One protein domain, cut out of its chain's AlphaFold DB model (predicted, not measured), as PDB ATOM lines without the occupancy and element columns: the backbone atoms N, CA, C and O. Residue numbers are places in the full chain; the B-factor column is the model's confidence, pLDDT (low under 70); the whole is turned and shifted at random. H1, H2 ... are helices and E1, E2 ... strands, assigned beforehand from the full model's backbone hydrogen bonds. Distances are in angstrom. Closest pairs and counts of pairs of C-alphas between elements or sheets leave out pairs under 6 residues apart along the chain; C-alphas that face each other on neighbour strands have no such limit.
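AT A GLANCE: This is residues 2 to 62 and 198 to 233 of the 233 residues of an uncharacterized protein of Oscillospiraceae bacterium (UniProt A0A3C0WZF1). Helix H1 lies between two small three-stranded sheets, one antiparallel and one parallel, and helix H2 covers the opposite face of the parallel sheet. The printed part has 97 residues, with named elements in the order E1, E2, E3, H1, E4, E5, H2, E6. The sheets run E2 E1 E4, antiparallel, and E3 E6 E5, parallel; the class is mixed, helices and strands. The whole is compact, with a radius of gyration of the C-alphas of 13.8 A and spans of 38 by 34 by 22 A.

HOW THE PARTS SIT: E1, residues 2 to 11, bends by 55 degrees at residue 5 and forms a hairpin with E2, residues 14 to 20; N 8 and O 17 are within hydrogen-bond range at 2.8 A. E4, residues 51 to 56, is antiparallel to E1, with N 7 and O 52 at 2.8 A. H1, residues 31 to 42, is on this sheet at a height of 9.0 A, two layers, a helix on one face of a sheet; its closest C-alphas to E4 are Val 40 and Ala 53, 7.1 A. E3, residues 24 to 28, and E6, residues 222 to 226, are parallel, with N 26 and O 223 at 2.8 A. E5, residues 198 to 201, is parallel to E6, with N 200 and O 224 at 2.8 A. H1 is also on this sheet, at a height of 9.7 A. H2, residues 205 to 213, is on the opposite face at a height of 9.9 A, along the strands; its closest C-alphas to E6 are Cys 208 and Ile 225, 7.3 A. E5, H2 and E6 form a strand-helix-strand unit, two parallel neighbour strands with a helix between, its crossover right-handed. In H1 and H2 every O i to N i+4 pair is within hydrogen-bond range.

IN THESE COORDINATES: E1 begins at C-alpha 2 (24.116, 35.985, -7.337) and is 21.7 A long; H1 is 16.7 A. E6 ends at C-alpha 226 (19.656, 25.281, -21.033).

THE WHOLE: The C-alphas farthest apart, Gln 62 and Asn 206, are 40.0 A apart. Residues 63 to 197 are cut out, with 20.5 A between C-alphas 62 and 198. Of the links printed whole, none is long. The pLDDT is under 70 at residues 43 to 53, 55 to 62, 219 and 229 to 233.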
ATOM      1  N   ILE A   2      23.556  37.295  -6.927       79.62
ATOM      2  CA  ILE A   2      24.116  35.985  -7.337       79.62
ATOM      3  C   ILE A   2      23.353  34.876  -6.601       79.62
ATOM      4  O   ILE A   2      23.242  34.929  -5.377       79.62
ATOM      5  N   ILE A   3      22.851  33.872  -7.323       82.38
ATOM      6  CA  ILE A   3      22.218  32.684  -6.731       82.38
ATOM      7  C   ILE A   3      23.333  31.700  -6.376       82.38
ATOM      8  O   ILE A   3      24.027  31.219  -7.271       82.38
ATOM      9  N   LYS A   4      23.540  31.407  -5.092       83.62
ATOM     10  CA  LYS A   4      24.543  30.421  -4.655       83.62
ATOM     11  C   LYS A   4      23.987  29.011  -4.713       83.62
ATOM     12  O   LYS A   4      24.658  28.092  -5.181       83.62
ATOM     13  N   SER A   5      22.761  28.854  -4.245       81.94
ATOM     14  CA  SER A   5      22.068  27.580  -4.220       81.94
ATOM     15  C   SER A   5      20.563  27.792  -4.189       81.94
ATOM     16  O   SER A   5      20.075  28.873  -3.854       81.94
ATOM     17  N   PHE A   6      19.829  26.747  -4.537       83.62
ATOM     18  CA  PHE A   6      18.449  26.607  -4.100       83.62
ATOM     19  C   PHE A   6      18.129  25.148  -3.815       83.62
ATOM     20  O   PHE A   6      18.789  24.234  -4.313       83.62
ATOM     21  N   GLU A   7      17.089  24.964  -3.027       81.69
ATOM     22  CA  GLU A   7      16.479  23.706  -2.657       81.69
ATOM     23  C   GLU A   7      15.057  23.672  -3.220       81.69
ATOM     24  O   GLU A   7      14.299  24.636  -3.081       81.69
ATOM     25  N   LEU A   8      14.733  22.574  -3.897       83.12
ATOM     26  CA  LEU A   8      13.411  22.252  -4.412       83.12
ATOM     27  C   LEU A   8      12.823  21.123  -3.581       83.12
ATOM     28  O   LEU A   8      13.431  20.057  -3.490       83.12
ATOM     29  N   ASN A   9      11.623  21.336  -3.058       83.00
ATOM     30  CA  ASN A   9      10.901  20.393  -2.217       83.00
ATOM     31  C   ASN A   9       9.518  20.141  -2.811       83.00
ATOM     32  O   ASN A   9       8.684  21.027  -2.785       83.00
ATOM     33  N   ASN A  10       9.258  18.950  -3.350       81.56
ATOM     34  CA  ASN A  10       8.002  18.610  -4.041       81.56
ATOM     35  C   ASN A  10       7.638  19.528  -5.231       81.56
ATOM     36  O   ASN A  10       6.469  19.699  -5.569       81.56
ATOM     37  N   TYR A  11       8.636  20.075  -5.927       79.25
ATOM     38  CA  TYR A  11       8.437  21.004  -7.040       79.25
ATOM     39  C   TYR A  11       8.399  20.285  -8.395       79.25
ATOM     40  O   TYR A  11       9.374  19.648  -8.785       79.25
ATOM     41  N   CYS A  12       7.302  20.404  -9.153       78.19
ATOM     42  CA  CYS A  12       7.172  19.815 -10.501       78.19
ATOM     43  C   CYS A  12       7.529  18.310 -10.567       78.19
ATOM     44  O   CYS A  12       8.131  17.843 -11.530       78.19
ATOM     45  N   GLY A  13       7.172  17.537  -9.535       76.38
ATOM     46  CA  GLY A  13       7.484  16.103  -9.447       76.38
ATOM     47  C   GLY A  13       8.890  15.777  -8.923       76.38
ATOM     48  O   GLY A  13       9.224  14.604  -8.774       76.38
ATOM     49  N   ILE A  14       9.702  16.787  -8.599       79.88
ATOM     50  CA  ILE A  14      10.971  16.632  -7.881       79.88
ATOM     51  C   ILE A  14      10.663  16.555  -6.387       79.88
ATOM     52  O   ILE A  14      10.225  17.541  -5.803       79.88
ATOM     53  N   SER A  15      10.903  15.401  -5.762       81.94
ATOM     54  CA  SER A  15      10.666  15.207  -4.324       81.94
ATOM     55  C   SER A  15      11.593  16.067  -3.463       81.94
ATOM     56  O   SER A  15      11.127  16.788  -2.586       81.94
ATOM     57  N   HIS A  16      12.896  16.021  -3.741       86.06
ATOM     58  CA  HIS A  16      13.929  16.821  -3.081       86.06
ATOM     59  C   HIS A  16      15.114  17.015  -4.031       86.06
ATOM     60  O   HIS A  16      15.599  16.043  -4.616       86.06
ATOM     61  N   LEU A  17      15.580  18.251  -4.212       85.88
ATOM     62  CA  LEU A  17      16.793  18.546  -4.975       85.88
ATOM     63  C   LEU A  17      17.477  19.808  -4.459       85.88
ATOM     64  O   LEU A  17      16.884  20.881  -4.458       85.88
ATOM     65  N   VAL A  18      18.768  19.705  -4.151       85.75
ATOM     66  CA  VAL A  18      19.623  20.861  -3.852       85.75
ATOM     67  C   VAL A  18      20.556  21.116  -5.027       85.75
ATOM     68  O   VAL A  18      21.267  20.223  -5.487       85.75
ATOM     69  N   CYS A  19      20.560  22.350  -5.521       85.06
ATOM     70  CA  CYS A  19      21.438  22.803  -6.589       85.06
ATOM     71  C   CYS A  19      22.416  23.848  -6.059       85.06
ATOM     72  O   CYS A  19      22.012  24.781  -5.371       85.06
ATOM     73  N   HIS A  20      23.690  23.731  -6.438       87.44
ATOM     74  CA  HIS A  20      24.725  24.724  -6.153       87.44
ATOM     75  C   HIS A  20      25.249  25.317  -7.458       87.44
ATOM     76  O   HIS A  20      25.585  24.585  -8.392       87.44
ATOM     77  N   PHE A  21      25.363  26.640  -7.508       87.56
ATOM     78  CA  PHE A  21      25.786  27.368  -8.695       87.56
ATOM     79  C   PHE A  21      27.084  28.114  -8.459       87.56
ATOM     80  O   PHE A  21      27.408  28.558  -7.358       87.56
ATOM     81  N   LYS A  22      27.834  28.266  -9.546       83.44
ATOM     82  CA  LYS A  22      29.056  29.062  -9.576       83.44
ATOM     83  C   LYS A  22      28.749  30.437 -10.163       83.44
ATOM     84  O   LYS A  22      27.735  30.623 -10.845       83.44
ATOM     85  N   SER A  23      29.646  31.392  -9.937       80.75
ATOM     86  CA  SER A  23      29.720  32.562 -10.812       80.75
ATOM     87  C   SER A  23      30.149  32.125 -12.221       80.75
ATOM     88  O   SER A  23      30.762  31.065 -12.401       80.75
ATOM     89  N   GLY A  24      29.795  32.895 -13.247       83.00
ATOM     90  CA  GLY A  24      29.996  32.501 -14.640       83.00
ATOM     91  C   GLY A  24      28.872  31.615 -15.183       83.00
ATOM     92  O   GLY A  24      27.696  31.765 -14.851       83.00
ATOM     93  N   VAL A  25      29.242  30.690 -16.071       86.31
ATOM     94  CA  VAL A  25      28.299  29.868 -16.840       86.31
ATOM     95  C   VAL A  25      27.908  28.596 -16.088       86.31
ATOM     96  O   VAL A  25      28.754  27.745 -15.810       86.31
ATOM     97  N   ASN A  26      26.608  28.424 -15.869       87.69
ATOM     98  CA  ASN A  26      25.968  27.234 -15.321       87.69
ATOM     99  C   ASN A  26      25.094  26.605 -16.415       87.69
ATOM    100  O   ASN A  26      24.212  27.263 -16.961       87.69
ATOM    101  N   ILE A  27      25.352  25.343 -16.764       86.75
ATOM    102  CA  ILE A  27      24.544  24.605 -17.746       86.75
ATOM    103  C   ILE A  27      23.503  23.789 -16.981       86.75
ATOM    104  O   ILE A  27      23.864  23.052 -16.065       86.75
ATOM    105  N   ILE A  28      22.232  23.940 -17.346       86.00
ATOM    106  CA  ILE A  28      21.085  23.281 -16.722       86.00
ATOM    107  C   ILE A  28      20.366  22.452 -17.786       86.00
ATOM    108  O   ILE A  28      19.765  22.993 -18.711       86.00
ATOM    109  N   ASP A  29      20.397  21.131 -17.627       80.50
ATOM    110  CA  ASP A  29      19.744  20.202 -18.558       80.50
ATOM    111  C   ASP A  29      18.287  19.881 -18.167       80.50
ATOM    112  O   ASP A  29      17.550  19.296 -18.958       80.50
ATOM    113  N   ASN A  30      17.850  20.284 -16.968       81.94
ATOM    114  CA  ASN A  30      16.499  20.050 -16.456       81.94
ATOM    115  C   ASN A  30      15.634  21.324 -16.568       81.94
ATOM    116  O   ASN A  30      15.978  22.378 -16.026       81.94
ATOM    117  N   ALA A  31      14.504  21.230 -17.274       78.44
ATOM    118  CA  ALA A  31      13.613  22.364 -17.524       78.44
ATOM    119  C   ALA A  31      12.933  22.897 -16.248       78.44
ATOM    120  O   ALA A  31      12.772  24.110 -16.114       78.44
ATOM    121  N   ASP A  32      12.601  22.029 -15.293       80.88
ATOM    122  CA  ASP A  32      11.971  22.408 -14.024       80.88
ATOM    123  C   ASP A  32      12.952  23.155 -13.117       80.88
ATOM    124  O   ASP A  32      12.609  24.187 -12.539       80.88
ATOM    125  N   VAL A  33      14.213  22.716 -13.082       83.31
ATOM    126  CA  VAL A  33      15.316  23.427 -12.409       83.31
ATOM    127  C   VAL A  33      15.490  24.823 -13.012       83.31
ATOM    128  O   VAL A  33      15.632  25.801 -12.281       83.31
ATOM    129  N   LEU A  34      15.420  24.959 -14.340       82.62
ATOM    130  CA  LEU A  34      15.488  26.267 -14.996       82.62
ATOM    131  C   LEU A  34      14.258  27.140 -14.699       82.62
ATOM    132  O   LEU A  34      14.392  28.352 -14.532       82.62
ATOM    133  N   LYS A  35      13.064  26.543 -14.608       79.44
ATOM    134  CA  LYS A  35      11.831  27.237 -14.208       79.44
ATOM    135  C   LYS A  35      11.944  27.776 -12.783       79.44
ATOM    136  O   LYS A  35      11.568  28.920 -12.540       79.44
ATOM    137  N   ALA A  36      12.524  27.000 -11.871       80.69
ATOM    138  CA  ALA A  36      12.824  27.460 -10.521       80.69
ATOM    139  C   ALA A  36      13.845  28.612 -10.518       80.69
ATOM    140  O   ALA A  36      13.598  29.633  -9.884       80.69
ATOM    141  N   VAL A  37      14.932  28.516 -11.299       83.56
ATOM    142  CA  VAL A  37      15.889  29.628 -11.486       83.56
ATOM    143  C   VAL A  37      15.176  30.894 -11.956       83.56
ATOM    144  O   VAL A  37      15.409  31.970 -11.408       83.56
ATOM    145  N   TYR A  38      14.295  30.784 -12.951       80.75
ATOM    146  CA  TYR A  38      13.529  31.918 -13.462       80.75
ATOM    147  C   TYR A  38      12.650  32.560 -12.379       80.75
ATOM    148  O   TYR A  38      12.666  33.785 -12.236       80.75
ATOM    149  N   LYS A  39      11.932  31.754 -11.585       78.62
ATOM    150  CA  LYS A  39      11.123  32.237 -10.455       78.62
ATOM    151  C   LYS A  39      11.973  32.985  -9.426       78.62
ATOM    152  O   LYS A  39      11.656  34.121  -9.079       78.62
ATOM    153  N   VAL A  40      13.115  32.408  -9.039       79.25
ATOM    154  CA  VAL A  40      14.071  33.024  -8.101       79.25
ATOM    155  C   VAL A  40      14.610  34.356  -8.633       79.25
ATOM    156  O   VAL A  40      14.662  35.331  -7.888       79.25
ATOM    157  N   ILE A  41      14.977  34.440  -9.919       77.81
ATOM    158  CA  ILE A  41      15.496  35.678 -10.531       77.81
ATOM    159  C   ILE A  41      14.466  36.813 -10.508       77.81
ATOM    160  O   ILE A  41      14.842  37.981 -10.377       77.81
ATOM    161  N   ASN A  42      13.182  36.489 -10.652       73.06
ATOM    162  CA  ASN A  42      12.114  37.485 -10.710       73.06
ATOM    163  C   ASN A  42      11.449  37.759  -9.357       73.06
ATOM    164  O   ASN A  42      10.605  38.647  -9.280       73.06
ATOM    165  N   GLY A  43      11.844  37.048  -8.297       68.44
ATOM    166  CA  GLY A  43      11.213  37.165  -6.984       68.44
ATOM    167  C   GLY A  43       9.768  36.659  -6.962       68.44
ATOM    168  O   GLY A  43       8.993  37.072  -6.103       68.44
ATOM    169  N   ASP A  44       9.401  35.794  -7.909       66.88
ATOM    170  CA  ASP A  44       8.057  35.233  -8.018       66.88
ATOM    171  C   ASP A  44       7.957  33.924  -7.228       66.88
ATOM    172  O   ASP A  44       8.120  32.820  -7.751       66.88
ATOM    173  N   PHE A  45       7.728  34.083  -5.926       63.09
ATOM    174  CA  PHE A  45       7.503  32.991  -4.974       63.09
ATOM    175  C   PHE A  45       6.018  32.809  -4.638       63.09
ATOM    176  O   PHE A  45       5.673  31.984  -3.793       63.09
ATOM    177  N   SER A  46       5.142  33.584  -5.287       50.41
ATOM    178  CA  SER A  46       3.726  33.709  -4.928       50.41
ATOM    179  C   SER A  46       2.939  32.394  -5.041       50.41
ATOM    180  O   SER A  46       1.942  32.218  -4.348       50.41
ATOM    181  N   GLU A  47       3.446  31.436  -5.824       49.34
ATOM    182  CA  GLU A  47       2.838  30.119  -6.058       49.34
ATOM    183  C   GLU A  47       3.763  28.935  -5.703       49.34
ATOM    184  O   GLU A  47       3.582  27.829  -6.217       49.34
ATOM    185  N   SER A  48       4.843  29.124  -4.934       55.03
ATOM    186  CA  SER A  48       5.836  28.049  -4.724       55.03
ATOM    187  C   SER A  48       6.528  28.110  -3.353       55.03
ATOM    188  O   SER A  48       7.695  28.499  -3.295       55.03
ATOM    189  N   PRO A  49       5.864  27.667  -2.260       57.47
ATOM    190  CA  PRO A  49       6.520  27.455  -0.955       57.47
ATOM    191  C   PRO A  49       7.646  26.399  -1.012       57.47
ATOM    192  O   PRO A  49       8.449  26.272  -0.094       57.47
ATOM    193  N   ASP A  50       7.710  25.684  -2.130       67.69
ATOM    194  CA  ASP A  50       8.576  24.555  -2.443       67.69
ATOM    195  C   ASP A  50       9.985  24.942  -2.920       67.69
ATOM    196  O   ASP A  50      10.801  24.064  -3.197       67.69
ATOM    197  N   ILE A  51      10.283  26.242  -3.060       66.75
ATOM    198  CA  ILE A  51      11.590  26.742  -3.509       66.75
ATOM    199  C   ILE A  51      12.211  27.606  -2.411       66.75
ATOM    200  O   ILE A  51      11.721  28.694  -2.117       66.75
ATOM    201  N   THR A  52      13.349  27.172  -1.873       69.44
ATOM    202  CA  THR A  52      14.182  27.989  -0.973       69.44
ATOM    203  C   THR A  52      15.498  28.315  -1.667       69.44
ATOM    204  O   THR A  52      16.148  27.412  -2.172       69.44
ATOM    205  N   ALA A  53      15.919  29.582  -1.720       68.75
ATOM    206  CA  ALA A  53      17.145  29.984  -2.420       68.75
ATOM    207  C   ALA A  53      18.105  30.772  -1.519       68.75
ATOM    208  O   ALA A  53      17.707  31.751  -0.888       68.75
ATOM    209  N   GLU A  54      19.390  30.399  -1.516       72.25
ATOM    210  CA  GLU A  54      20.454  31.216  -0.931       72.25
ATOM    211  C   GLU A  54      20.966  32.196  -1.990       72.25
ATOM    212  O   GLU A  54      21.607  31.827  -2.984       72.25
ATOM    213  N   ILE A  55      20.693  33.478  -1.768       66.88
ATOM    214  CA  ILE A  55      21.064  34.559  -2.677       66.88
ATOM    215  C   ILE A  55      22.068  35.457  -1.970       66.88
ATOM    216  O   ILE A  55      21.865  35.869  -0.833       66.88
ATOM    217  N   THR A  56      23.153  35.797  -2.662       62.22
ATOM    218  CA  THR A  56      24.026  36.888  -2.224       62.22
ATOM    219  C   THR A  56      23.525  38.189  -2.849       62.22
ATOM    220  O   THR A  56      23.622  38.346  -4.078       62.22
ATOM    221  N   PRO A  57      22.961  39.117  -2.055       56.16
ATOM    222  CA  PRO A  57      22.720  40.470  -2.529       56.16
ATOM    223  C   PRO A  57      24.051  41.135  -2.873       56.16
ATOM    224  O   PRO A  57      25.031  40.981  -2.141       56.16
ATOM    225  N   HIS A  58      24.106  41.887  -3.972       52.22
ATOM    226  CA  HIS A  58      25.156  42.902  -4.064       52.22
ATOM    227  C   HIS A  58      24.715  44.074  -3.177       52.22
ATOM    228  O   HIS A  58      23.520  44.315  -3.047       52.22
ATOM    229  N   ALA A  59      25.659  44.720  -2.485       40.03
ATOM    230  CA  ALA A  59      25.357  45.743  -1.484       40.03
ATOM    231  C   ALA A  59      24.324  46.759  -2.018       40.03
ATOM    232  O   ALA A  59      24.544  47.330  -3.084       40.03
ATOM    233  N   ASN A  60      23.239  46.956  -1.253       40.72
ATOM    234  CA  ASN A  60      22.067  47.821  -1.505       40.72
ATOM    235  C   ASN A  60      20.777  47.142  -2.016       40.72
ATOM    236  O   ASN A  60      20.028  47.734  -2.796       40.72
ATOM    237  N   GLN A  61      20.422  45.974  -1.469       38.84
ATOM    238  CA  GLN A  61      19.031  45.508  -1.500       38.84
ATOM    239  C   GLN A  61      18.134  46.406  -0.625       38.84
ATOM    240  O   GLN A  61      17.943  46.160   0.563       38.84
ATOM    241  N   GLN A  62      17.510  47.419  -1.224       34.56
ATOM    242  CA  GLN A  62      16.097  47.648  -0.933       34.56
ATOM    243  C   GLN A  62      15.326  46.842  -1.971       34.56
ATOM    244  O   GLN A  62      15.401  47.129  -3.166       34.56
ATOM    245  N   PHE A 198      21.240  36.060 -15.937       85.25
ATOM    246  CA  PHE A 198      20.452  35.900 -17.156       85.25
ATOM    247  C   PHE A 198      20.420  34.458 -17.652       85.25
ATOM    248  O   PHE A 198      21.294  33.647 -17.345       85.25
ATOM    249  N   ILE A 199      19.387  34.155 -18.429       87.19
ATOM    250  CA  ILE A 199      19.062  32.829 -18.932       87.19
ATOM    251  C   ILE A 199      19.225  32.806 -20.454       87.19
ATOM    252  O   ILE A 199      18.741  33.687 -21.158       87.19
ATOM    253  N   ILE A 200      19.867  31.763 -20.969       88.75
ATOM    254  CA  ILE A 200      19.848  31.366 -22.374       88.75
ATOM    255  C   ILE A 200      19.100  30.037 -22.444       88.75
ATOM    256  O   ILE A 200      19.554  29.027 -21.914       88.75
ATOM    257  N   SER A 201      17.955  30.031 -23.109       87.62
ATOM    258  CA  SER A 201      17.075  28.873 -23.238       87.62
ATOM    259  C   SER A 201      17.155  28.274 -24.645       87.62
ATOM    260  O   SER A 201      17.309  29.005 -25.624       87.62
ATOM    261  N   GLY A 202      17.017  26.952 -24.758       86.56
ATOM    262  CA  GLY A 202      16.939  26.235 -26.032       86.56
ATOM    263  C   GLY A 202      18.243  26.162 -26.821       86.56
ATOM    264  O   GLY A 202      18.207  25.903 -28.024       86.56
ATOM    265  N   LEU A 203      19.392  26.424 -26.193       88.88
ATOM    266  CA  LEU A 203      20.668  26.483 -26.896       88.88
ATOM    267  C   LEU A 203      21.191  25.067 -27.200       88.88
ATOM    268  O   LEU A 203      21.453  24.300 -26.275       88.88
ATOM    269  N   PRO A 204      21.425  24.693 -28.470       88.19
ATOM    270  CA  PRO A 204      21.943  23.365 -28.788       88.19
ATOM    271  C   PRO A 204      23.322  23.098 -28.157       88.19
ATOM    272  O   PRO A 204      24.181  23.981 -28.124       88.19
ATOM    273  N   LYS A 205      23.574  21.850 -27.723       85.94
ATOM    274  CA  LYS A 205      24.798  21.439 -26.993       85.94
ATOM    275  C   LYS A 205      26.108  21.880 -27.659       85.94
ATOM    276  O   LYS A 205      27.042  22.305 -26.980       85.94
ATOM    277  N   ASN A 206      26.182  21.811 -28.988       86.50
ATOM    278  CA  ASN A 206      27.356  22.246 -29.749       86.50
ATOM    279  C   ASN A 206      27.627  23.756 -29.606       86.50
ATOM    280  O   ASN A 206      28.785  24.163 -29.550       86.50
ATOM    281  N   TYR A 207      26.584  24.584 -29.504       88.31
ATOM    282  CA  TYR A 207      26.714  26.021 -29.259       88.31
ATOM    283  C   TYR A 207      26.993  26.344 -27.787       88.31
ATOM    284  O   TYR A 207      27.756  27.273 -27.523       88.31
ATOM    285  N   CYS A 208      26.487  25.550 -26.834       85.25
ATOM    286  CA  CYS A 208      26.862  25.677 -25.418       85.25
ATOM    287  C   CYS A 208      28.381  25.559 -25.231       85.25
ATOM    288  O   CYS A 208      28.992  26.369 -24.534       85.25
ATOM    289  N   ARG A 209      29.006  24.583 -25.904       83.50
ATOM    290  CA  ARG A 209      30.464  24.399 -25.877       83.50
ATOM    291  C   ARG A 209      31.202  25.625 -26.424       83.50
ATOM    292  O   ARG A 209      32.076  26.152 -25.743       83.50
ATOM    293  N   LYS A 210      30.787  26.123 -27.595       86.19
ATOM    294  CA  LYS A 210      31.360  27.331 -28.217       86.19
ATOM    295  C   LYS A 210      31.279  28.560 -27.301       86.19
ATOM    296  O   LYS A 210      32.231  29.328 -27.236       86.19
ATOM    297  N   LEU A 211      30.168  28.746 -26.581       83.81
ATOM    298  CA  LEU A 211      30.010  29.848 -25.619       83.81
ATOM    299  C   LEU A 211      30.904  29.711 -24.391       83.81
ATOM    300  O   LEU A 211      31.446  30.698 -23.907       83.81
ATOM    301  N   LYS A 212      31.051  28.495 -23.867       79.56
ATOM    302  CA  LYS A 212      31.905  28.254 -22.701       79.56
ATOM    303  C   LYS A 212      33.371  28.576 -23.008       79.56
ATOM    304  O   LYS A 212      34.089  29.072 -22.146       79.56
ATOM    305  N   GLU A 213      33.800  28.322 -24.242       80.56
ATOM    306  CA  GLU A 213      35.167  28.554 -24.717       80.56
ATOM    307  C   GLU A 213      35.425  30.022 -25.126       80.56
ATOM    308  O   GLU A 213      36.573  30.464 -25.127       80.56
ATOM    309  N   SER A 214      34.383  30.809 -25.428       76.81
ATOM    310  CA  SER A 214      34.520  32.148 -26.027       76.81
ATOM    311  C   SER A 214      34.929  33.269 -25.064       76.81
ATOM    312  O   SER A 214      35.178  34.384 -25.520       76.81
ATOM    313  N   LYS A 215      35.002  33.007 -23.748       76.69
ATOM    314  CA  LYS A 215      35.312  34.001 -22.694       76.69
ATOM    315  C   LYS A 215      34.468  35.290 -22.793       76.69
ATOM    316  O   LYS A 215      34.917  36.354 -22.382       76.69
ATOM    317  N   LEU A 216      33.258  35.197 -23.353       78.94
ATOM    318  CA  LEU A 216      32.371  36.348 -23.576       78.94
ATOM    319  C   LEU A 216      31.681  36.846 -22.304       78.94
ATOM    320  O   LEU A 216      31.154  37.954 -22.304       78.94
ATOM    321  N   PHE A 217      31.660  36.033 -21.251       78.75
ATOM    322  CA  PHE A 217      31.015  36.367 -19.989       78.75
ATOM    323  C   PHE A 217      32.042  36.859 -18.980       78.75
ATOM    324  O   PHE A 217      33.117  36.268 -18.836       78.75
ATOM    325  N   ASP A 218      31.684  37.924 -18.268       71.38
ATOM    326  CA  ASP A 218      32.441  38.385 -17.113       71.38
ATOM    327  C   ASP A 218      32.445  37.297 -16.020       71.38
ATOM    328  O   ASP A 218      31.470  36.564 -15.848       71.38
ATOM    329  N   LYS A 219      33.535  37.191 -15.256       68.06
ATOM    330  CA  LYS A 219      33.638  36.275 -14.109       68.06
ATOM    331  C   LYS A 219      32.629  36.605 -13.012       68.06
ATOM    332  O   LYS A 219      32.263  35.715 -12.246       68.06
ATOM    333  N   GLU A 220      32.199  37.860 -12.940       72.62
ATOM    334  CA  GLU A 220      31.189  38.334 -11.989       72.62
ATOM    335  C   GLU A 220      29.753  38.095 -12.479       72.62
ATOM    336  O   GLU A 220      28.791  38.297 -11.742       72.62
ATOM    337  N   GLU A 221      29.574  37.648 -13.723       78.94
ATOM    338  CA  GLU A 221      28.261  37.448 -14.319       78.94
ATOM    339  C   GLU A 221      27.782  36.009 -14.166       78.94
ATOM    340  O   GLU A 221      28.489  35.075 -14.529       78.94
ATOM    341  N   GLN A 222      26.565  35.814 -13.659       85.62
ATOM    342  CA  GLN A 222      25.959  34.491 -13.572       85.62
ATOM    343  C   GLN A 222      25.023  34.247 -14.759       85.62
ATOM    344  O   GLN A 222      24.053  34.979 -14.971       85.62
ATOM    345  N   VAL A 223      25.331  33.206 -15.529       88.44
ATOM    346  CA  VAL A 223      24.614  32.819 -16.747       88.44
ATOM    347  C   VAL A 223      24.064  31.420 -16.580       88.44
ATOM    348  O   VAL A 223      24.811  30.507 -16.229       88.44
ATOM    349  N   PHE A 224      22.791  31.234 -16.891       89.00
ATOM    350  CA  PHE A 224      22.145  29.930 -16.911       89.00
ATOM    351  C   PHE A 224      21.844  29.540 -18.351       89.00
ATOM    352  O   PHE A 224      21.122  30.246 -19.044       89.00
ATOM    353  N   ILE A 225      22.414  28.436 -18.825       88.56
ATOM    354  CA  ILE A 225      22.226  27.952 -20.193       88.56
ATOM    355  C   ILE A 225      21.479  26.633 -20.144       88.56
ATOM    356  O   ILE A 225      21.945  25.700 -19.499       88.56
ATOM    357  N   ALA A 226      20.385  26.525 -20.883       86.69
ATOM    358  CA  ALA A 226      19.656  25.281 -21.033       86.69
ATOM    359  C   ALA A 226      19.549  24.855 -22.489       86.69
ATOM    360  O   ALA A 226      19.364  25.677 -23.390       86.69
ATOM    361  N   THR A 227      19.638  23.543 -22.705       81.56
ATOM    362  CA  THR A 227      19.443  22.947 -24.029       81.56
ATOM    363  C   THR A 227      17.973  22.767 -24.377       81.56
ATOM    364  O   THR A 227      17.626  22.745 -25.556       81.56
ATOM    365  N   ALA A 228      17.110  22.647 -23.367       73.44
ATOM    366  CA  ALA A 228      15.664  22.639 -23.537       73.44
ATOM    367  C   ALA A 228      15.147  24.066 -23.769       73.44
ATOM    368  O   ALA A 228      15.645  25.017 -23.159       73.44
ATOM    369  N   GLN A 229      14.160  24.217 -24.657       68.44
ATOM    370  CA  GLN A 229      13.442  25.481 -24.800       68.44
ATOM    371  C   GLN A 229      12.524  25.691 -23.596       68.44
ATOM    372  O   GLN A 229      11.808  24.789 -23.170       68.44
ATOM    373  N   PHE A 230      12.546  26.907 -23.074       64.38
ATOM    374  CA  PHE A 230      11.590  27.403 -22.103       64.38
ATOM    375  C   PHE A 230      10.232  27.550 -22.792       64.38
ATOM    376  O   PHE A 230      10.066  28.415 -23.655       64.38
ATOM    377  N   GLY A 231       9.274  26.697 -22.437       55.88
ATOM    378  CA  GLY A 231       7.870  26.985 -22.690       55.88
ATOM    379  C   GLY A 231       7.441  28.068 -21.708       55.88
ATOM    380  O   GLY A 231       7.421  27.815 -20.505       55.88
ATOM    381  N   PHE A 232       7.156  29.276 -22.195       48.34
ATOM    382  CA  PHE A 232       6.316  30.191 -21.427       48.34
ATOM    383  C   PHE A 232       4.939  29.523 -21.349       48.34
ATOM    384  O   PHE A 232       4.318  29.306 -22.389       48.34
ATOM    385  N   PHE A 233       4.551  29.093 -20.149       36.62
ATOM    386  CA  PHE A 233       3.189  28.663 -19.842       36.62
ATOM    387  C   PHE A 233       2.400  29.880 -19.381       36.62
ATOM    388  O   PHE A 233       2.985  30.651 -18.583       36.62
TER     389      PHE A 233